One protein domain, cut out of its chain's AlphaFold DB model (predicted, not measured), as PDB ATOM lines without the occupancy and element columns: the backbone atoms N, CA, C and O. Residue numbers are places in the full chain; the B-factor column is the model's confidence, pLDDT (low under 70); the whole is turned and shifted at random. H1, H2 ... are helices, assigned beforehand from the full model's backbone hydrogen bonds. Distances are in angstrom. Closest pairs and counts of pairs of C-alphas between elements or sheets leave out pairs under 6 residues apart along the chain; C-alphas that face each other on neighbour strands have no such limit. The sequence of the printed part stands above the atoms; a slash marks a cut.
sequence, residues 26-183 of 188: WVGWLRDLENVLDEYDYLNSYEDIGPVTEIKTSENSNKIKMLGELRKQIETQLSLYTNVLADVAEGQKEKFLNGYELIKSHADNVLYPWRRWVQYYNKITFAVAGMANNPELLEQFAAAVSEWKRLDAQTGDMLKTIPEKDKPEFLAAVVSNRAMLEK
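This is residues 26 to 183 of the 188 residues of an uncharacterized protein of Spirochaetes bacterium GWF1_51_8 (UniProt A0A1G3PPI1). Two groups of three helices form the arms of a wide, flat V, with the tight turn at Tyr 112 joining H4 of one arm to H5 of the other. In one arm H1, H2 and H4 lie side by side, with short H3 at its far end; the other is a bundle of H5, H6 and H7, and residues 54 to 59 stick out from the first arm. The printed part has 158 residues, with seven named helices in the order H1 to H7 and no named strand; the class is all helix. It is loose, with a radius of gyration of the C-alphas of 20.0 A, and spans 59 by 49 by 23 A.

H1, residues 26 to 45, and H2, residues 58 to 79, form a helical hairpin; they touch at a shallow tilt of 29 degrees, closest at the C-alphas of Tyr 40 and Leu 70, 6.2 A apart. H3, residues 81 to 87, meets H2 only through their link. It is close to but not clearly touching H1, with the C-alphas of Trp 26 and Val 84 6.5 A apart. H4, residues 90 to 111, touches H1 and runs the same way, closest at the C-alphas of Asp 41 and Val 110, 6.4 A. H2 and H4 only just touch, with 3 pairs of C-alphas within 8 A, through residues 71 to 78 and 104 to 111 alone. H1, H2 and H4 are an up and down bundle, each running against the one before it. H5, residues 113 to 131, is about perpendicular to H4, at 80 degrees. H6, residues 135 to 161, touches H5, opposite ways, closest at the C-alphas of Val 128 and Ala 144, 5.6 A. H7, residues 167 to 181, touches H5 the same way, closest at the C-alphas of Thr 125 and Asn 177, 6.2 A. H6 touches H7 with residues 152 to 159 alone; H5, H6 and H7 are also an up and down bundle. Every O i to N i+4 pair is within hydrogen-bond range in H1, H2, H5 and H7; the counts are 2 of 3 in H3, 16 of 18 in H4 and 18 of 23 in H6.

H1 begins at C-alpha 26, (205.052, 148.501, 91.856), and is 28.2 A long; H2 is 31.8 A, H3 10.1 A. H4, 30.6 A, has a kink of 26 degrees near residue 97. H5, 27.8 A, begins at C-alpha 113, (194.663, 127.584, 104.905). H6, 38.8 A, has a kink of 40 degrees near residue 155. H7, 21.6 A, ends at C-alpha 181, (203.462, 110.766, 119.715).

The two C-alphas farthest apart, those of Ala 89 and Pro 135, are 59.4 A apart. The printed part has no cut. The link from H1 to H2 is long, 12 residues. The mean pLDDT of the printed part is 83.3; residues 45 to 61 are under 70.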
ATOM      1  N   TRP A  26     205.175 149.491  90.788       79.75
ATOM      2  CA  TRP A  26     205.052 148.501  91.856       79.75
ATOM      3  C   TRP A  26     203.801 148.685  92.725       79.75
ATOM      4  O   TRP A  26     203.298 147.700  93.251       79.75
ATOM      5  N   VAL A  27     203.272 149.908  92.866       81.44
ATOM      6  CA  VAL A  27     202.028 150.159  93.616       81.44
ATOM      7  C   VAL A  27     200.838 149.596  92.841       81.44
ATOM      8  O   VAL A  27     200.018 148.882  93.411       81.44
ATOM      9  N   GLY A  28     200.791 149.838  91.525       84.19
ATOM     10  CA  GLY A  28     199.794 149.231  90.641       84.19
ATOM     11  C   GLY A  28     199.838 147.705  90.699       84.19
ATOM     12  O   GLY A  28     198.808 147.075  90.900       84.19
ATOM     13  N   TRP A  29     201.041 147.133  90.645       86.81
ATOM     14  CA  TRP A  29     201.238 145.690  90.764       86.81
ATOM     15  C   TRP A  29     200.771 145.112  92.115       86.81
ATOM     16  O   TRP A  29     200.100 144.083  92.127       86.81
ATOM     17  N   LEU A  30     201.070 145.764  93.249       86.44
ATOM     18  CA  LEU A  30     200.593 145.307  94.566       86.44
ATOM     19  C   LEU A  30     199.060 145.319  94.654       86.44
ATOM     20  O   LEU A  30     198.476 144.375  95.181       86.44
ATOM     21  N   ARG A  31     198.414 146.354  94.108       88.31
ATOM     22  CA  ARG A  31     196.949 146.458  94.054       88.31
ATOM     23  C   ARG A  31     196.328 145.391  93.150       88.31
ATOM     24  O   ARG A  31     195.294 144.835  93.496       88.31
ATOM     25  N   ASP A  32     196.948 145.087  92.014       89.12
ATOM     26  CA  ASP A  32     196.484 144.003  91.142       89.12
ATOM     27  C   ASP A  32     196.574 142.646  91.853       89.12
ATOM     28  O   ASP A  32     195.646 141.845  91.773       89.12
ATOM     29  N   LEU A  33     197.655 142.402  92.603       89.75
ATOM     30  CA  LEU A  33     197.801 141.194  93.413       89.75
ATOM     31  C   LEU A  33     196.732 141.105  94.513       89.75
ATOM     32  O   LEU A  33     196.159 140.037  94.711       89.75
ATOM     33  N   GLU A  34     196.445 142.213  95.196       88.81
ATOM     34  CA  GLU A  34     195.372 142.300  96.194       88.81
ATOM     35  C   GLU A  34     193.999 141.987  95.578       88.81
ATOM     36  O   GLU A  34     193.288 141.132  96.093       88.81
ATOM     37  N   ASN A  35     193.675 142.548  94.407       90.62
ATOM     38  CA  ASN A  35     192.417 142.258  93.710       90.62
ATOM     39  C   ASN A  35     192.268 140.770  93.345       90.62
ATOM     40  O   ASN A  35     191.192 140.195  93.501       90.62
ATOM     41  N   VAL A  36     193.341 140.133  92.857       91.56
ATOM     42  CA  VAL A  36     193.317 138.698  92.517       91.56
ATOM     43  C   VAL A  36     193.170 137.839  93.778       91.56
ATOM     44  O   VAL A  36     192.510 136.798  93.741       91.56
ATOM     45  N   LEU A  37     193.764 138.260  94.900       88.62
ATOM     46  CA  LEU A  37     193.591 137.603  96.197       88.62
ATOM     47  C   LEU A  37     192.154 137.708  96.703       88.62
ATOM     48  O   LEU A  37     191.591 136.690  97.103       88.62
ATOM     49  N   ASP A  38     191.559 138.894  96.630       85.62
ATOM     50  CA  ASP A  38     190.174 139.130  97.035       85.62
ATOM     51  C   ASP A  38     189.196 138.324  96.169       85.62
ATOM     52  O   ASP A  38     188.252 137.729  96.686       85.62
ATOM     53  N   GLU A  39     189.438 138.233  94.858       86.81
ATOM     54  CA  GLU A  39     188.627 137.404  93.959       86.81
ATOM     55  C   GLU A  39     188.754 135.912  94.293       86.81
ATOM     56  O   GLU A  39     187.751 135.190  94.321       86.81
ATOM     57  N   TYR A  40     189.970 135.442  94.591       86.00
ATOM     58  CA  TYR A  40     190.181 134.066  95.031       86.00
ATOM     59  C   TYR A  40     189.428 133.784  96.335       86.00
ATOM     60  O   TYR A  40     188.716 132.783  96.415       86.00
ATOM     61  N   ASP A  41     189.567 134.649  97.343       78.69
ATOM     62  CA  ASP A  41     188.928 134.470  98.648       78.69
ATOM     63  C   ASP A  41     187.401 134.552  98.548       78.69
ATOM     64  O   ASP A  41     186.692 133.702  99.088       78.69
ATOM     65  N   TYR A  42     186.872 135.488  97.757       81.00
ATOM     66  CA  TYR A  42     185.446 135.579  97.449       81.00
ATOM     67  C   TYR A  42     184.926 134.282  96.820       81.00
ATOM     68  O   TYR A  42     183.964 133.692  97.307       81.00
ATOM     69  N   LEU A  43     185.589 133.766  95.781       74.12
ATOM     70  CA  LEU A  43     185.171 132.514  95.147       74.12
ATOM     71  C   LEU A  43     185.307 131.316  96.096       74.12
ATOM     72  O   LEU A  43     184.467 130.414  96.071       74.12
ATOM     73  N   ASN A  44     186.333 131.301  96.944       72.06
ATOM     74  CA  ASN A  44     186.596 130.221  97.891       72.06
ATOM     75  C   ASN A  44     185.679 130.258  99.134       72.06
ATOM     76  O   ASN A  44     185.460 129.218  99.748       72.06
ATOM     77  N   SER A  45     185.112 131.419  99.480       63.59
ATOM     78  CA  SER A  45     184.256 131.630 100.661       63.59
ATOM     79  C   SER A  45     182.760 131.385 100.424       63.59
ATOM     80  O   SER A  45     181.994 131.338 101.386       63.59
ATOM     81  N   TYR A  46     182.321 131.142  99.180       49.53
ATOM     82  CA  TYR A  46     180.949 130.681  98.923       49.53
ATOM     83  C   TYR A  46     180.745 129.236  99.391       49.53
ATOM     84  O   TYR A  46     181.353 128.319  98.831       49.53
ATOM     85  N   GLU A  47     179.826 129.090 100.353       45.31
ATOM     86  CA  GLU A  47     179.360 127.926 101.139       45.31
ATOM     87  C   GLU A  47     179.077 126.593 100.406       45.31
ATOM     88  O   GLU A  47     178.616 125.648 101.037       45.31
ATOM     89  N   ASP A  48     179.388 126.447  99.119       42.75
ATOM     90  CA  ASP A  48     179.032 125.265  98.316       42.75
ATOM     91  C   ASP A  48     180.218 124.353  97.958       42.75
ATOM     92  O   ASP A  48     180.105 123.444  97.134       42.75
ATOM     93  N   ILE A  49     181.376 124.547  98.595       42.72
ATOM     94  CA  ILE A  49     182.450 123.546  98.569       42.72
ATOM     95  C   ILE A  49     182.246 122.613  99.763       42.72
ATOM     96  O   ILE A  49     183.033 122.566 100.708       42.72
ATOM     97  N   GLY A  50     181.166 121.828  99.703       37.19
ATOM     98  CA  GLY A  50     181.152 120.539 100.387       37.19
ATOM     99  C   GLY A  50     182.417 119.746 100.020       37.19
ATOM    100  O   GLY A  50     183.066 120.052  99.011       37.19
ATOM    101  N   PRO A  51     182.814 118.741 100.823       35.59
ATOM    102  CA  PRO A  51     183.987 117.928 100.524       35.59
ATOM    103  C   PRO A  51     183.956 117.531  99.046       35.59
ATOM    104  O   PRO A  51     182.913 117.105  98.548       35.59
ATOM    105  N   VAL A  52     185.096 117.691  98.366       42.34
ATOM    106  CA  VAL A  52     185.353 117.527  96.912       42.34
ATOM    107  C   VAL A  52     184.833 116.192  96.315       42.34
ATOM    108  O   VAL A  52     184.930 115.925  95.122       42.34
ATOM    109  N   THR A  53     184.234 115.339  97.140       35.41
ATOM    110  CA  THR A  53     183.628 114.049  96.843       35.41
ATOM    111  C   THR A  53     182.270 114.078  96.128       35.41
ATOM    112  O   THR A  53     181.845 113.011  95.697       35.41
ATOM    113  N   GLU A  54     181.603 115.221  95.917       41.25
ATOM    114  CA  GLU A  54     180.409 115.276  95.042       41.25
ATOM    115  C   GLU A  54     180.515 116.336  93.931       41.25
ATOM    116  O   GLU A  54     179.806 117.339  93.891       41.25
ATOM    117  N   ILE A  55     181.391 116.078  92.958       49.28
ATOM    118  CA  ILE A  55     181.327 116.732  91.644       49.28
ATOM    119  C   ILE A  55     180.024 116.283  90.960       49.28
ATOM    120  O   ILE A  55     179.953 115.166  90.446       49.28
ATOM    121  N   LYS A  56     178.979 117.123  90.964       46.31
ATOM    122  CA  LYS A  56     177.709 116.833  90.261       46.31
ATOM    123  C   LYS A  56     177.153 117.971  89.388       46.31
ATOM    124  O   LYS A  56     176.089 117.789  88.806       46.31
ATOM    125  N   THR A  57     177.858 119.094  89.204       53.91
ATOM    126  CA  THR A  57     177.429 120.171  88.282       53.91
ATOM    127  C   THR A  57     178.603 120.753  87.482       53.91
ATOM    128  O   THR A  57     179.741 120.795  87.949       53.91
ATOM    129  N   SER A  58     178.342 121.203  86.248       58.50
ATOM    130  CA  SER A  58     179.320 121.906  85.396       58.50
ATOM    131  C   SER A  58     179.817 123.218  86.018       58.50
ATOM    132  O   SER A  58     180.939 123.644  85.749       58.50
ATOM    133  N   GLU A  59     179.004 123.825  86.881       60.50
ATOM    134  CA  GLU A  59     179.303 125.036  87.644       60.50
ATOM    135  C   GLU A  59     180.452 124.825  88.645       60.50
ATOM    136  O   GLU A  59     181.408 125.600  88.651       60.50
ATOM    137  N   ASN A  60     180.454 123.705  89.380       62.69
ATOM    138  CA  ASN A  60     181.538 123.363  90.311       62.69
ATOM    139  C   ASN A  60     182.864 123.090  89.585       62.69
ATOM    140  O   ASN A  60     183.924 123.527  90.035       62.69
ATOM    141  N   SER A  61     182.820 122.428  88.426       66.31
ATOM    142  CA  SER A  61     184.014 122.192  87.601       66.31
ATOM    143  C   SER A  61     184.616 123.492  87.055       66.31
ATOM    144  O   SER A  61     185.837 123.656  87.061       66.31
ATOM    145  N   ASN A  62     183.776 124.435  86.616       74.06
ATOM    146  CA  ASN A  62     184.230 125.751  86.165       74.06
ATOM    147  C   ASN A  62     184.840 126.557  87.318       74.06
ATOM    148  O   ASN A  62     185.918 127.127  87.156       74.06
ATOM    149  N   LYS A  63     184.209 126.535  88.498       72.06
ATOM    150  CA  LYS A  63     184.714 127.198  89.706       72.06
ATOM    151  C   LYS A  63     186.085 126.663  90.132       72.06
ATOM    152  O   LYS A  63     186.995 127.449  90.373       72.06
ATOM    153  N   ILE A  64     186.274 125.339  90.148       73.00
ATOM    154  CA  ILE A  64     187.577 124.708  90.442       73.00
ATOM    155  C   ILE A  64     188.649 125.169  89.446       73.00
ATOM    156  O   ILE A  64     189.772 125.483  89.844       73.00
ATOM    157  N   LYS A  65     188.311 125.233  88.154       79.00
ATOM    158  CA  LYS A  65     189.233 125.715  87.122       79.00
ATOM    159  C   LYS A  65     189.622 127.180  87.356       79.00
ATOM    160  O   LYS A  65     190.812 127.483  87.329       79.00
ATOM    161  N   MET A  66     188.652 128.052  87.640       82.50
ATOM    162  CA  MET A  66     188.894 129.470  87.937       82.50
ATOM    163  C   MET A  66     189.776 129.652  89.177       82.50
ATOM    164  O   MET A  66     190.761 130.382  89.119       82.50
ATOM    165  N   LEU A  67     189.502 128.924  90.267       82.12
ATOM    166  CA  LEU A  67     190.350 128.932  91.467       82.12
ATOM    167  C   LEU A  67     191.787 128.487  91.150       82.12
ATOM    168  O   LEU A  67     192.749 129.090  91.625       82.12
ATOM    169  N   GLY A  68     191.956 127.462  90.309       82.75
ATOM    170  CA  GLY A  68     193.272 127.018  89.844       82.75
ATOM    171  C   GLY A  68     194.019 128.081  89.029       82.75
ATOM    172  O   GLY A  68     195.228 128.258  89.206       82.75
ATOM    173  N   GLU A  69     193.313 128.807  88.162       88.75
ATOM    174  CA  GLU A  69     193.867 129.903  87.360       88.75
ATOM    175  C   GLU A  69     194.271 131.098  88.234       88.75
ATOM    176  O   GLU A  69     195.410 131.556  88.129       88.75
ATOM    177  N   LEU A  70     193.400 131.542  89.146       89.25
ATOM    178  CA  LEU A  70     193.679 132.629  90.091       89.25
ATOM    179  C   LEU A  70     194.865 132.296  91.000       89.25
ATOM    180  O   LEU A  70     195.793 133.093  91.121       89.25
ATOM    181  N   ARG A  71     194.924 131.075  91.551       89.75
ATOM    182  CA  ARG A  71     196.089 130.607  92.321       89.75
ATOM    183  C   ARG A  71     197.379 130.702  91.512       89.75
ATOM    184  O   ARG A  71     198.383 131.189  92.022       89.75
ATOM    185  N   LYS A  72     197.366 130.254  90.252       90.00
ATOM    186  CA  LYS A  72     198.546 130.342  89.380       90.00
ATOM    187  C   LYS A  72     198.950 131.796  89.135       90.00
ATOM    188  O   LYS A  72     200.148 132.083  89.096       90.00
ATOM    189  N   GLN A  73     197.986 132.702  88.972       91.94
ATOM    190  CA  GLN A  73     198.261 134.132  88.836       91.94
ATOM    191  C   GLN A  73     198.911 134.696  90.102       91.94
ATOM    192  O   GLN A  73     199.964 135.315  89.988       91.94
ATOM    193  N   ILE A  74     198.358 134.416  91.288       91.19
ATOM    194  CA  ILE A  74     198.922 134.846  92.580       91.19
ATOM    195  C   ILE A  74     200.358 134.337  92.728       91.19
ATOM    196  O   ILE A  74     201.268 135.122  92.968       91.19
ATOM    197  N   GLU A  75     200.597 133.041  92.514       90.69
ATOM    198  CA  GLU A  75     201.933 132.443  92.637       90.69
ATOM    199  C   GLU A  75     202.933 133.029  91.634       90.69
ATOM    200  O   GLU A  75     204.084 133.295  91.979       90.69
ATOM    201  N   THR A  76     202.489 133.281  90.399       91.06
ATOM    202  CA  THR A  76     203.320 133.930  89.378       91.06
ATOM    203  C   THR A  76     203.685 135.341  89.817       91.06
ATOM    204  O   THR A  76     204.862 135.694  89.807       91.06
ATOM    205  N   GLN A  77     202.705 136.134  90.248       90.06
ATOM    206  CA  GLN A  77     202.937 137.489  90.727       90.06
ATOM    207  C   GLN A  77     203.893 137.481  91.929       90.06
ATOM    208  O   GLN A  77     204.931 138.136  91.871       90.06
ATOM    209  N   LEU A  78     203.638 136.670  92.959       89.81
ATOM    210  CA  LEU A  78     204.524 136.544  94.122       89.81
ATOM    211  C   LEU A  78     205.964 136.175  93.736       89.81
ATOM    212  O   LEU A  78     206.900 136.690  94.346       89.81
ATOM    213  N   SER A  79     206.154 135.334  92.712       88.31
ATOM    214  CA  SER A  79     207.485 134.952  92.217       88.31
ATOM    215  C   SER A  79     208.229 136.085  91.497       88.31
ATOM    216  O   SER A  79     209.460 136.109  91.487       88.31
ATOM    217  N   LEU A  80     207.502 137.049  90.922       86.12
ATOM    218  CA  LEU A  80     208.072 138.202  90.218       86.12
ATOM    219  C   LEU A  80     208.586 139.290  91.169       86.12
ATOM    220  O   LEU A  80     209.234 140.232  90.713       86.12
ATOM    221  N   TYR A  81     208.361 139.142  92.476       85.00
ATOM    222  CA  TYR A  81     208.803 140.068  93.515       85.00
ATOM    223  C   TYR A  81     210.252 140.538  93.360       85.00
ATOM    224  O   TYR A  81     210.506 141.738  93.393       85.00
ATOM    225  N   THR A  82     211.202 139.620  93.154       78.75
ATOM    226  CA  THR A  82     212.631 139.967  93.067       78.75
ATOM    227  C   THR A  82     212.917 140.917  91.905       78.75
ATOM    228  O   THR A  82     213.759 141.805  92.026       78.75
ATOM    229  N   ASN A  83     212.182 140.769  90.799       83.56
ATOM    230  CA  ASN A  83     212.305 141.647  89.640       83.56
ATOM    231  C   ASN A  83     211.713 143.027  89.946       83.56
ATOM    232  O   ASN A  83     212.338 144.036  89.646       83.56
ATOM    233  N   VAL A  84     210.552 143.072  90.608       83.38
ATOM    234  CA  VAL A  84     209.925 144.340  91.011       83.38
ATOM    235  C   VAL A  84     210.807 145.085  92.011       83.38
ATOM    236  O   VAL A  84     211.014 146.282  91.853       83.38
ATOM    237  N   LEU A  85     211.385 144.387  92.996       83.25
ATOM    238  CA  LEU A  85     212.260 144.969  94.018       83.25
ATOM    239  C   LEU A  85     213.493 145.657  93.413       83.25
ATOM    240  O   LEU A  85     213.935 146.682  93.935       83.25
ATOM    241  N   ALA A  86     214.042 145.109  92.322       84.25
ATOM    242  CA  ALA A  86     215.177 145.697  91.614       84.25
ATOM    243  C   ALA A  86     214.840 147.068  90.994       84.25
ATOM    244  O   ALA A  86     215.713 147.934  90.932       84.25
ATOM    245  N   ASP A  87     213.577 147.281  90.615       83.25
ATOM    246  CA  ASP A  87     213.080 148.520  90.008       83.25
ATOM    247  C   ASP A  87     212.601 149.555  91.050       83.25
ATOM    248  O   ASP A  87     212.300 150.704  90.705       83.25
ATOM    249  N   VAL A  88     212.526 149.189  92.337       84.25
ATOM    250  CA  VAL A  88     212.120 150.112  93.408       84.25
ATOM    251  C   VAL A  88     213.277 151.037  93.789       84.25
ATOM    252  O   VAL A  88     214.350 150.597  94.206       84.25
ATOM    253  N   ALA A  89     213.033 152.348  93.712       83.69
ATOM    254  CA  ALA A  89     213.976 153.364  94.173       83.69
ATOM    255  C   ALA A  89     214.349 153.158  95.651       83.69
ATOM    256  O   ALA A  89     213.474 152.908  96.477       83.69
ATOM    257  N   GLU A  90     215.628 153.338  95.999       86.69
ATOM    258  CA  GLU A  90     216.176 153.025  97.332       86.69
ATOM    259  C   GLU A  90     215.341 153.605  98.488       86.69
ATOM    260  O   GLU A  90     214.956 152.886  99.403       86.69
ATOM    261  N   GLY A  91     214.949 154.881  98.395       85.00
ATOM    262  CA  GLY A  91     214.142 155.554  99.420       85.00
ATOM    263  C   GLY A  91     212.693 155.058  99.563       85.00
ATOM    264  O   GLY A  91     211.988 155.506 100.461       85.00
ATOM    265  N   GLN A  92     212.227 154.169  98.682       83.62
ATOM    266  CA  GLN A  92     210.902 153.537  98.742       83.62
ATOM    267  C   GLN A  92     210.972 152.029  99.017       83.62
ATOM    268  O   GLN A  92     209.927 151.419  99.247       83.62
ATOM    269  N   LYS A  93     212.170 151.423  99.031       85.50
ATOM    270  CA  LYS A  93     212.331 149.971  99.199       85.50
ATOM    271  C   LYS A  93     211.719 149.469 100.494       85.50
ATOM    272  O   LYS A  93     210.976 148.504 100.457       85.50
ATOM    273  N   GLU A  94     211.948 150.150 101.612       87.75
ATOM    274  CA  GLU A  94     211.379 149.744 102.902       87.75
ATOM    275  C   GLU A  94     209.842 149.727 102.885       87.75
ATOM    276  O   GLU A  94     209.218 148.774 103.345       87.75
ATOM    277  N   LYS A  95     209.211 150.747 102.290       83.62
ATOM    278  CA  LYS A  95     207.747 150.798 102.166       83.62
ATOM    279  C   LYS A  95     207.216 149.690 101.262       83.62
ATOM    280  O   LYS A  95     206.221 149.060 101.610       83.62
ATOM    281  N   PHE A  96     207.883 149.446 100.134       85.81
ATOM    282  CA  PHE A  96     207.543 148.343  99.241       85.81
ATOM    283  C   PHE A  96     207.683 146.989  99.942       85.81
ATOM    284  O   PHE A  96     206.761 146.188  99.874       85.81
ATOM    285  N   LEU A  97     208.787 146.760 100.657       87.81
ATOM    286  CA  LEU A  97     209.033 145.540 101.428       87.81
ATOM    287  C   LEU A  97     207.924 145.295 102.451       87.81
ATOM    288  O   LEU A  97     207.369 144.202 102.500       87.81
ATOM    289  N   ASN A  98     207.546 146.323 103.212       87.44
ATOM    290  CA  ASN A  98     206.472 146.209 104.196       87.44
ATOM    291  C   ASN A  98     205.123 145.874 103.540       87.44
ATOM    292  O   ASN A  98     204.412 144.995 104.021       87.44
ATOM    293  N   GLY A  99     204.777 146.535 102.430       86.44
ATOM    294  CA  GLY A  99     203.553 146.234 101.679       86.44
ATOM    295  C   GLY A  99     203.562 144.827 101.071       86.44
ATOM    296  O   GLY A  99     202.577 144.099 101.174       86.44
ATOM    297  N   TYR A 100     204.693 144.417 100.497       88.06
ATOM    298  CA  TYR A 100     204.869 143.086  99.929       88.06
ATOM    299  C   TYR A 100     204.752 141.991 100.988       88.06
ATOM    300  O   TYR A 100     204.033 141.027 100.760       88.06
ATOM    301  N   GLU A 101     205.401 142.122 102.148       88.88
ATOM    302  CA  GLU A 101     205.308 141.110 103.208       88.88
ATOM    303  C   GLU A 101     203.881 140.984 103.756       88.88
ATOM    304  O   GLU A 101     203.430 139.872 104.038       88.88
ATOM    305  N   LEU A 102     203.134 142.091 103.847       88.00
ATOM    306  CA  LEU A 102     201.712 142.056 104.205       88.00
ATOM    307  C   LEU A 102     200.891 141.283 103.166       88.00
ATOM    308  O   LEU A 102     200.145 140.376 103.537       88.00
ATOM    309  N   ILE A 103     201.062 141.588 101.877       87.75
ATOM    310  CA  ILE A 103     200.333 140.917 100.792       87.75
ATOM    311  C   ILE A 103     200.759 139.452 100.649       87.75
ATOM    312  O   ILE A 103     199.915 138.583 100.457       87.75
ATOM    313  N   LYS A 104     202.044 139.137 100.810       89.19
ATOM    314  CA  LYS A 104     202.559 137.764 100.819       89.19
ATOM    315  C   LYS A 104     201.982 136.966 101.985       89.19
ATOM    316  O   LYS A 104     201.515 135.852 101.781       89.19
ATOM    317  N   SER A 105     201.959 137.545 103.185       85.50
ATOM    318  CA  SER A 105     201.302 136.938 104.347       85.50
ATOM    319  C   SER A 105     199.806 136.720 104.096       85.50
ATOM    320  O   SER A 105     199.269 135.662 104.429       85.50
ATOM    321  N   HIS A 106     199.117 137.685 103.478       85.38
ATOM    322  CA  HIS A 106     197.718 137.527 103.081       85.38
ATOM    323  C   HIS A 106     197.553 136.361 102.093       85.38
ATOM    324  O   HIS A 106     196.779 135.442 102.358       85.38
ATOM    325  N   ALA A 107     198.357 136.330 101.030       87.31
ATOM    326  CA  ALA A 107     198.349 135.267 100.036       87.31
ATOM    327  C   ALA A 107     198.616 133.888 100.635       87.31
ATOM    328  O   ALA A 107     197.917 132.935 100.302       87.31
ATOM    329  N   ASP A 108     199.574 133.778 101.555       84.88
ATOM    330  CA  ASP A 108     199.866 132.518 102.230       84.88
ATOM    331  C   ASP A 108     198.660 132.020 103.042       84.88
ATOM    332  O   ASP A 108     198.343 130.828 103.028       84.88
ATOM    333  N   ASN A 109     197.956 132.931 103.718       78.00
ATOM    334  CA  ASN A 109     196.763 132.603 104.498       78.00
ATOM    335  C   ASN A 109     195.572 132.188 103.620       78.00
ATOM    336  O   ASN A 109     194.825 131.293 104.013       78.00
ATOM    337  N   VAL A 110     195.413 132.823 102.457       78.38
ATOM    338  CA  VAL A 110     194.322 132.567 101.506       78.38
ATOM    339  C   VAL A 110     194.565 131.286 100.707       78.38
ATOM    340  O   VAL A 110     193.683 130.434 100.592       78.38
ATOM    341  N   LEU A 111     195.772 131.111 100.166       82.06
ATOM    342  CA  LEU A 111     196.101 129.976  99.305       82.06
ATOM    343  C   LEU A 111     196.330 128.688 100.087       82.06
ATOM    344  O   LEU A 111     196.015 127.607  99.579       82.06
ATOM    345  N   TYR A 112     196.884 128.784 101.297       82.56
ATOM    346  CA  TYR A 112     197.317 127.626 102.077       82.56
ATOM    347  C   TYR A 112     196.681 127.592 103.479       82.56
ATOM    348  O   TYR A 112     197.393 127.457 104.478       82.56
ATOM    349  N   PRO A 113     195.338 127.625 103.603       77.56
ATOM    350  CA  PRO A 113     194.663 127.584 104.905       77.56
ATOM    351  C   PRO A 113     194.997 126.307 105.693       77.56
ATOM    352  O   PRO A 113     195.057 126.310 106.925       77.56
ATOM    353  N   TRP A 114     195.312 125.219 104.985       81.81
ATOM    354  CA  TRP A 114     195.775 123.971 105.577       81.81
ATOM    355  C   TRP A 114     197.098 124.126 106.345       81.81
ATOM    356  O   TRP A 114     197.305 123.418 107.329       81.81
ATOM    357  N   ARG A 115     197.982 125.070 105.975       86.56
ATOM    358  CA  ARG A 115     199.227 125.325 106.719       86.56
ATOM    359  C   ARG A 115     198.938 125.861 108.116       86.56
ATOM    360  O   ARG A 115     199.607 125.462 109.064       86.56
ATOM    361  N   ARG A 116     197.909 126.701 108.280       83.94
ATOM    362  CA  ARG A 116     197.461 127.170 109.604       83.94
ATOM    363  C   ARG A 116     196.924 126.016 110.447       83.94
ATOM    364  O   ARG A 116     197.245 125.918 111.631       83.94
ATOM    365  N   TRP A 117     196.146 125.129 109.829       87.69
ATOM    366  CA  TRP A 117     195.686 123.908 110.488       87.69
ATOM    367  C   TRP A 117     196.874 123.046 110.945       87.69
ATOM    368  O   TRP A 117     196.935 122.678 112.114       87.69
ATOM    369  N   VAL A 118     197.874 122.827 110.080       89.38
ATOM    370  CA  VAL A 118     199.103 122.084 110.418       89.38
ATOM    371  C   VAL A 118     199.876 122.761 111.548       89.38
ATOM    372  O   VAL A 118     200.339 122.086 112.461       89.38
ATOM    373  N   GLN A 119     199.996 124.090 111.549       86.75
ATOM    374  CA  GLN A 119     200.646 124.817 112.644       86.75
ATOM    375  C   GLN A 119     199.946 124.585 113.984       86.75
ATOM    376  O   GLN A 119     200.615 124.430 115.006       86.75
ATOM    377  N   TYR A 120     198.613 124.573 114.001       89.19
ATOM    378  CA  TYR A 120     197.861 124.267 115.210       89.19
ATOM    379  C   TYR A 120     198.023 122.797 115.610       89.19
ATOM    380  O   TYR A 120     198.294 122.520 116.778       89.19
ATOM    381  N   TYR A 121     197.985 121.880 114.643       91.62
ATOM    382  CA  TYR A 121     198.239 120.462 114.873       91.62
ATOM    383  C   TYR A 121     199.611 120.230 115.521       91.62
ATOM    384  O   TYR A 121     199.677 119.640 116.597       91.62
ATOM    385  N   ASN A 122     200.667 120.844 114.977       93.75
ATOM    386  CA  ASN A 122     202.017 120.827 115.544       93.75
ATOM    387  C   ASN A 122     202.050 121.343 116.989       93.75
ATOM    388  O   ASN A 122     202.675 120.734 117.854       93.75
ATOM    389  N   LYS A 123     201.389 122.475 117.275       93.19
ATOM    390  CA  LYS A 123     201.353 123.053 118.633       93.19
ATOM    391  C   LYS A 123     200.737 122.086 119.637       93.19
ATOM    392  O   LYS A 123     201.291 121.907 120.719       93.19
ATOM    393  N   ILE A 124     199.619 121.460 119.275       94.31
ATOM    394  CA  ILE A 124     198.958 120.474 120.131       94.31
ATOM    395  C   ILE A 124     199.836 119.227 120.292       94.31
ATOM    396  O   ILE A 124     199.992 118.742 121.409       94.31
ATOM    397  N   THR A 125     200.496 118.760 119.229       95.25
ATOM    398  CA  THR A 125     201.463 117.655 119.307       95.25
ATOM    399  C   THR A 125     202.596 117.952 120.288       95.25
ATOM    400  O   THR A 125     202.877 117.132 121.162       95.25
ATOM    401  N   PHE A 126     203.201 119.140 120.225       94.06
ATOM    402  CA  PHE A 126     204.232 119.536 121.186       94.06
ATOM    403  C   PHE A 126     203.699 119.651 122.616       94.06
ATOM    404  O   PHE A 126     204.406 119.277 123.551       94.06
ATOM    405  N   ALA A 127     202.465 120.130 122.801       92.44
ATOM    406  CA  ALA A 127     201.838 120.191 124.117       92.44
ATOM    407  C   ALA A 127     201.672 118.789 124.725       92.44
ATOM    408  O   ALA A 127     202.090 118.570 125.860       92.44
ATOM    409  N   VAL A 128     201.157 117.822 123.955       94.50
ATOM    410  CA  VAL A 128     201.061 116.420 124.396       94.50
ATOM    411  C   VAL A 128     202.441 115.875 124.760       94.50
ATOM    412  O   VAL A 128     202.624 115.344 125.857       94.50
ATOM    413  N   ALA A 129     203.422 116.033 123.866       93.69
ATOM    414  CA  ALA A 129     204.768 115.512 124.077       93.69
ATOM    415  C   ALA A 129     205.432 116.100 125.333       93.69
ATOM    416  O   ALA A 129     206.039 115.372 126.117       93.69
ATOM    417  N   GLY A 130     205.278 117.409 125.553       91.38
ATOM    418  CA  GLY A 130     205.825 118.105 126.715       91.38
ATOM    419  C   GLY A 130     205.141 117.740 128.034       91.38
ATOM    420  O   GLY A 130     205.776 117.809 129.083       91.38
ATOM    421  N   MET A 131     203.870 117.328 128.007       93.88
ATOM    422  CA  MET A 131     203.090 117.010 129.211       93.88
ATOM    423  C   MET A 131     203.146 115.530 129.624       93.88
ATOM    424  O   MET A 131     202.888 115.234 130.786       93.88
ATOM    425  N   ALA A 132     203.533 114.617 128.726       87.94
ATOM    426  CA  ALA A 132     203.427 113.159 128.893       87.94
ATOM    427  C   ALA A 132     204.032 112.561 130.180       87.94
ATOM    428  O   ALA A 132     203.605 111.497 130.615       87.94
ATOM    429  N   ASN A 133     205.009 113.232 130.794       85.25
ATOM    430  CA  ASN A 133     205.703 112.754 131.995       85.25
ATOM    431  C   ASN A 133     205.511 113.671 133.214       85.25
ATOM    432  O   ASN A 133     206.311 113.618 134.145       85.25
ATOM    433  N   ASN A 134     204.480 114.521 133.211       89.19
ATOM    434  CA  ASN A 134     204.199 115.473 134.285       89.19
ATOM    435  C   ASN A 134     202.894 115.090 135.009       89.19
ATOM    436  O   ASN A 134     201.817 115.464 134.542       89.19
ATOM    437  N   PRO A 135     202.960 114.376 136.153       81.62
ATOM    438  CA  PRO A 135     201.771 113.899 136.869       81.62
ATOM    439  C   PRO A 135     200.815 115.019 137.292       81.62
ATOM    440  O   PRO A 135     199.607 114.816 137.352       81.62
ATOM    441  N   GLU A 136     201.351 116.210 137.555       91.50
ATOM    442  CA  GLU A 136     200.583 117.393 137.962       91.50
ATOM    443  C   GLU A 136     199.743 117.994 136.823       91.50
ATOM    444  O   GLU A 136     198.859 118.807 137.072       91.50
ATOM    445  N   LEU A 137     200.001 117.582 135.577       91.44
ATOM    446  CA  LEU A 137     199.329 118.073 134.372       91.44
ATOM    447  C   LEU A 137     198.403 117.023 133.745       91.44
ATOM    448  O   LEU A 137     198.108 117.099 132.554       91.44
ATOM    449  N   LEU A 138     197.969 116.015 134.508       88.06
ATOM    450  CA  LEU A 138     197.218 114.874 133.976       88.06
ATOM    451  C   LEU A 138     195.933 115.294 133.237       88.06
ATOM    452  O   LEU A 138     195.629 114.758 132.172       88.06
ATOM    453  N   GLU A 139     195.201 116.278 133.763       89.12
ATOM    454  CA  GLU A 139     193.980 116.794 133.130       89.12
ATOM    455  C   GLU A 139     194.282 117.547 131.826       89.12
ATOM    456  O   GLU A 139     193.623 117.330 130.808       89.12
ATOM    457  N   GLN A 140     195.314 118.398 131.825       92.56
ATOM    458  CA  GLN A 140     195.748 119.150 130.645       92.56
ATOM    459  C   GLN A 140     196.302 118.213 129.570       92.56
ATOM    460  O   GLN A 140     196.023 118.403 128.387       92.56
ATOM    461  N   PHE A 141     197.032 117.176 129.979       92.75
ATOM    462  CA  PHE A 141     197.505 116.119 129.098       92.75
ATOM    463  C   PHE A 141     196.327 115.397 128.440       92.75
ATOM    464  O   PHE A 141     196.289 115.295 127.216       92.75
ATOM    465  N   ALA A 142     195.326 114.966 129.215       91.25
ATOM    466  CA  ALA A 142     194.138 114.310 128.673       91.25
ATOM    467  C   ALA A 142     193.372 115.210 127.683       91.25
ATOM    468  O   ALA A 142     192.966 114.750 126.614       91.25
ATOM    469  N   ALA A 143     193.228 116.503 127.996       91.94
ATOM    470  CA  ALA A 143     192.610 117.476 127.098       91.94
ATOM    471  C   ALA A 143     193.414 117.658 125.797       91.94
ATOM    472  O   ALA A 143     192.836 117.636 124.710       91.94
ATOM    473  N   ALA A 144     194.743 117.774 125.889       91.69
ATOM    474  CA  ALA A 144     195.622 117.904 124.730       91.69
ATOM    475  C   ALA A 144     195.607 116.644 123.849       91.69
ATOM    476  O   ALA A 144     195.563 116.757 122.627       91.69
ATOM    477  N   VAL A 145     195.583 115.449 124.448       94.62
ATOM    478  CA  VAL A 145     195.445 114.169 123.732       94.62
ATOM    479  C   VAL A 145     194.105 114.101 122.999       94.62
ATOM    480  O   VAL A 145     194.064 113.706 121.835       94.62
ATOM    481  N   SER A 146     193.012 114.501 123.654       92.25
ATOM    482  CA  SER A 146     191.677 114.539 123.044       92.25
ATOM    483  C   SER A 146     191.636 115.481 121.837       92.25
ATOM    484  O   SER A 146     191.193 115.096 120.754       92.25
ATOM    485  N   GLU A 147     192.181 116.689 121.988       91.38
ATOM    486  CA  GLU A 147     192.263 117.662 120.900       91.38
ATOM    487  C   GLU A 147     193.165 117.170 119.760       91.38
ATOM    488  O   GLU A 147     192.812 117.301 118.587       91.38
ATOM    489  N   TRP A 148     194.295 116.539 120.085       95.50
ATOM    490  CA  TRP A 148     195.177 115.937 119.090       95.50
ATOM    491  C   TRP A 148     194.453 114.855 118.283       95.50
ATOM    492  O   TRP A 148     194.502 114.887 117.056       95.50
ATOM    493  N   LYS A 149     193.725 113.942 118.945       93.19
ATOM    494  CA  LYS A 149     192.927 112.896 118.281       93.19
ATOM    495  C   LYS A 149     191.839 113.495 117.391       93.19
ATOM    496  O   LYS A 149     191.633 113.020 116.275       93.19
ATOM    497  N   ARG A 150     191.167 114.559 117.851       92.06
ATOM    498  CA  ARG A 150     190.162 115.286 117.059       92.06
ATOM    499  C   ARG A 150     190.772 115.851 115.776       92.06
ATOM    500  O   ARG A 150     190.164 115.727 114.718       92.06
ATOM    501  N   LEU A 151     191.954 116.459 115.863       88.62
ATOM    502  CA  LEU A 151     192.682 116.958 114.696       88.62
ATOM    503  C   LEU A 151     193.135 115.799 113.799       88.62
ATOM    504  O   LEU A 151     192.856 115.813 112.604       88.62
ATOM    505  N   ASP A 152     193.746 114.752 114.349       93.81
ATOM    506  CA  ASP A 152     194.229 113.631 113.540       93.81
ATOM    507  C   ASP A 152     193.100 112.960 112.737       93.81
ATOM    508  O   ASP A 152     193.276 112.675 111.549       93.81
ATOM    509  N   ALA A 153     191.908 112.832 113.329       88.94
ATOM    510  CA  ALA A 153     190.709 112.342 112.652       88.94
ATOM    511  C   ALA A 153     190.253 113.240 111.483       88.94
ATOM    512  O   ALA A 153     189.731 112.740 110.488       88.94
ATOM    513  N   GLN A 154     190.490 114.555 111.556       87.44
ATOM    514  CA  GLN A 154     190.167 115.510 110.486       87.44
ATOM    515  C   GLN A 154     191.159 115.471 109.315       87.44
ATOM    516  O   GLN A 154     190.868 116.029 108.258       87.44
ATOM    517  N   THR A 155     192.308 114.800 109.456       88.75
ATOM    518  CA  THR A 155     193.351 114.737 108.419       88.75
ATOM    519  C   THR A 155     192.806 114.291 107.064       88.75
ATOM    520  O   THR A 155     193.176 114.853 106.035       88.75
ATOM    521  N   GLY A 156     191.926 113.283 107.046       84.38
ATOM    522  CA  GLY A 156     191.349 112.759 105.807       84.38
ATOM    523  C   GLY A 156     190.468 113.777 105.086       84.38
ATOM    524  O   GLY A 156     190.511 113.862 103.861       84.38
ATOM    525  N   ASP A 157     189.705 114.574 105.833       79.81
ATOM    526  CA  ASP A 157     188.861 115.626 105.268       79.81
ATOM    527  C   ASP A 157     189.687 116.832 104.831       79.81
ATOM    528  O   ASP A 157     189.476 117.348 103.735       79.81
ATOM    529  N   MET A 158     190.708 117.202 105.610       80.75
ATOM    530  CA  MET A 158     191.683 118.217 105.209       80.75
ATOM    531  C   MET A 158     192.408 117.822 103.920       80.75
ATOM    532  O   MET A 158     192.538 118.633 103.013       80.75
ATOM    533  N   LEU A 159     192.824 116.563 103.770       83.88
ATOM    534  CA  LEU A 159     193.519 116.105 102.564       83.88
ATOM    535  C   LEU A 159     192.673 116.266 101.289       83.88
ATOM    536  O   LEU A 159     193.229 116.475 100.210       83.88
ATOM    537  N   LYS A 160     191.339 116.181 101.395       78.62
ATOM    538  CA  LYS A 160     190.420 116.357 100.255       78.62
ATOM    539  C   LYS A 160     190.351 117.805  99.772       78.62
ATOM    540  O   LYS A 160     190.031 118.015  98.608       78.62
ATOM    541  N   THR A 161     190.630 118.783 100.632       74.06
ATOM    542  CA  THR A 161     190.544 120.215 100.296       74.06
ATOM    543  C   THR A 161     191.865 120.787  99.780       74.06
ATOM    544  O   THR A 161     191.900 121.904  99.267       74.06
ATOM    545  N   ILE A 162     192.958 120.026  99.881       78.94
ATOM    546  CA  ILE A 162     194.304 120.468  99.509       78.94
ATOM    547  C   ILE A 162     194.588 120.141  98.033       78.94
ATOM    548  O   ILE A 162     194.430 118.986  97.620       78.94
ATOM    549  N   PRO A 163     195.061 121.110  97.226       78.69
ATOM    550  CA  PRO A 163     195.499 120.851  95.855       78.69
ATOM    551  C   PRO A 163     196.614 119.802  95.780       78.69
ATOM    552  O   PRO A 163     197.511 119.788  96.618       78.69
ATOM    553  N   GLU A 164     196.613 118.962  94.738       82.50
ATOM    554  CA  GLU A 164     197.547 117.825  94.593       82.50
ATOM    555  C   GLU A 164     199.020 118.181  94.825       82.50
ATOM    556  O   GLU A 164     199.737 117.453  95.505       82.50
ATOM    557  N   LYS A 165     199.470 119.331  94.313       82.25
ATOM    558  CA  LYS A 165     200.861 119.777  94.459       82.25
ATOM    559  C   LYS A 165     201.280 120.075  95.907       82.25
ATOM    560  O   LYS A 165     202.462 119.980  96.213       82.25
ATOM    561  N   ASP A 166     200.328 120.416  96.777       85.19
ATOM    562  CA  ASP A 166     200.573 120.782  98.176       85.19
ATOM    563  C   ASP A 166     200.426 119.564  99.116       85.19
ATOM    564  O   ASP A 166     200.919 119.574 100.246       85.19
ATOM    565  N   LYS A 167     199.775 118.480  98.658       90.56
ATOM    566  CA  LYS A 167     199.539 117.268  99.465       90.56
ATOM    567  C   LYS A 167     200.813 116.635 100.037       90.56
ATOM    568  O   LYS A 167     200.753 116.205 101.189       90.56
ATOM    569  N   PRO A 168     201.955 116.566  99.320       95.31
ATOM    570  CA  PRO A 168     203.178 115.999  99.886       95.31
ATOM    571  C   PRO A 168     203.670 116.740 101.137       95.31
ATOM    572  O   PRO A 168     204.059 116.090 102.105       95.31
ATOM    573  N   GLU A 169     203.611 118.077 101.147       93.31
ATOM    574  CA  GLU A 169     204.022 118.899 102.296       93.31
ATOM    575  C   GLU A 169     203.095 118.653 103.497       93.31
ATOM    576  O   GLU A 169     203.560 118.386 104.607       93.31
ATOM    577  N   PHE A 170     201.781 118.648 103.261       93.88
ATOM    578  CA  PHE A 170     200.784 118.341 104.288       93.88
ATOM    579  C   PHE A 170     200.970 116.938 104.887       93.88
ATOM    580  O   PHE A 170     201.021 116.780 106.107       93.88
ATOM    581  N   LEU A 171     201.107 115.914 104.041       95.94
ATOM    582  CA  LEU A 171     201.263 114.528 104.485       95.94
ATOM    583  C   LEU A 171     202.566 114.319 105.261       95.94
ATOM    584  O   LEU A 171     202.561 113.609 106.265       95.94
ATOM    585  N   ALA A 172     203.661 114.963 104.848       97.00
ATOM    586  CA  ALA A 172     204.917 114.925 105.589       97.00
ATOM    587  C   ALA A 172     204.749 115.487 107.010       97.00
ATOM    588  O   ALA A 172     205.221 114.878 107.973       97.00
ATOM    589  N   ALA A 173     204.017 116.597 107.161       95.00
ATOM    590  CA  ALA A 173     203.713 117.157 108.474       95.00
ATOM    591  C   ALA A 173     202.862 116.198 109.323       95.00
ATOM    592  O   ALA A 173     203.191 115.950 110.481       95.00
ATOM    593  N   VAL A 174     201.808 115.601 108.758       96.25
ATOM    594  CA  VAL A 174     200.962 114.616 109.462       96.25
ATOM    595  C   VAL A 174     201.787 113.429 109.959       96.25
ATOM    596  O   VAL A 174     201.700 113.064 111.132       96.25
ATOM    597  N   VAL A 175     202.612 112.843 109.087       96.88
ATOM    598  CA  VAL A 175     203.483 111.711 109.438       96.88
ATOM    599  C   VAL A 175     204.438 112.098 110.564       96.88
ATOM    600  O   VAL A 175     204.571 111.349 111.530       96.88
ATOM    601  N   SER A 176     205.044 113.286 110.489       96.50
ATOM    602  CA  SER A 176     205.938 113.788 111.535       96.50
ATOM    603  C   SER A 176     205.235 113.941 112.891       96.50
ATOM    604  O   SER A 176     205.824 113.598 113.915       96.50
ATOM    605  N   ASN A 177     203.994 114.439 112.922       96.00
ATOM    606  CA  ASN A 177     203.239 114.598 114.172       96.00
ATOM    607  C   ASN A 177     202.862 113.254 114.797       96.00
ATOM    608  O   ASN A 177     203.050 113.059 115.996       96.00
ATOM    609  N   ARG A 178     202.381 112.305 113.987       96.12
ATOM    610  CA  ARG A 178     202.055 110.945 114.450       96.12
ATOM    611  C   ARG A 178     203.282 110.238 115.015       96.12
ATOM    612  O   ARG A 178     203.221 109.703 116.116       96.12
ATOM    613  N   ALA A 179     204.409 110.310 114.307       95.19
ATOM    614  CA  ALA A 179     205.665 109.709 114.750       95.19
ATOM    615  C   ALA A 179     206.157 110.287 116.088       95.19
ATOM    616  O   ALA A 179     206.704 109.558 116.914       95.19
ATOM    617  N   MET A 180     205.940 111.584 116.337       95.19
ATOM    618  CA  MET A 180     206.326 112.221 117.601       95.19
ATOM    619  C   MET A 180     205.575 111.645 118.807       95.19
ATOM    620  O   MET A 180     206.140 111.574 119.898       95.19
ATOM    621  N   LEU A 181     204.319 111.229 118.623       94.94
ATOM    622  CA  LEU A 181     203.462 110.766 119.715       94.94
ATOM    623  C   LEU A 181     203.268 109.255 119.764       94.94
ATOM    624  O   LEU A 181     202.680 108.782 120.727       94.94
ATOM    625  N   GLU A 182     203.797 108.490 118.811       92.50
ATOM    626  CA  GLU A 182     203.607 107.034 118.715       92.50
ATOM    627  C   GLU A 182     203.943 106.282 120.019       92.50
ATOM    628  O   GLU A 182     203.283 105.311 120.377       92.50
ATOM    629  N   LYS A 183     204.947 106.754 120.771       90.50
ATOM    630  CA  LYS A 183     205.358 106.160 122.060       90.50
ATOM    631  C   LYS A 183     204.623 106.722 123.283       90.50
ATOM    632  O   LYS A 183     204.821 106.217 124.382       90.50
TER     633      LYS A 183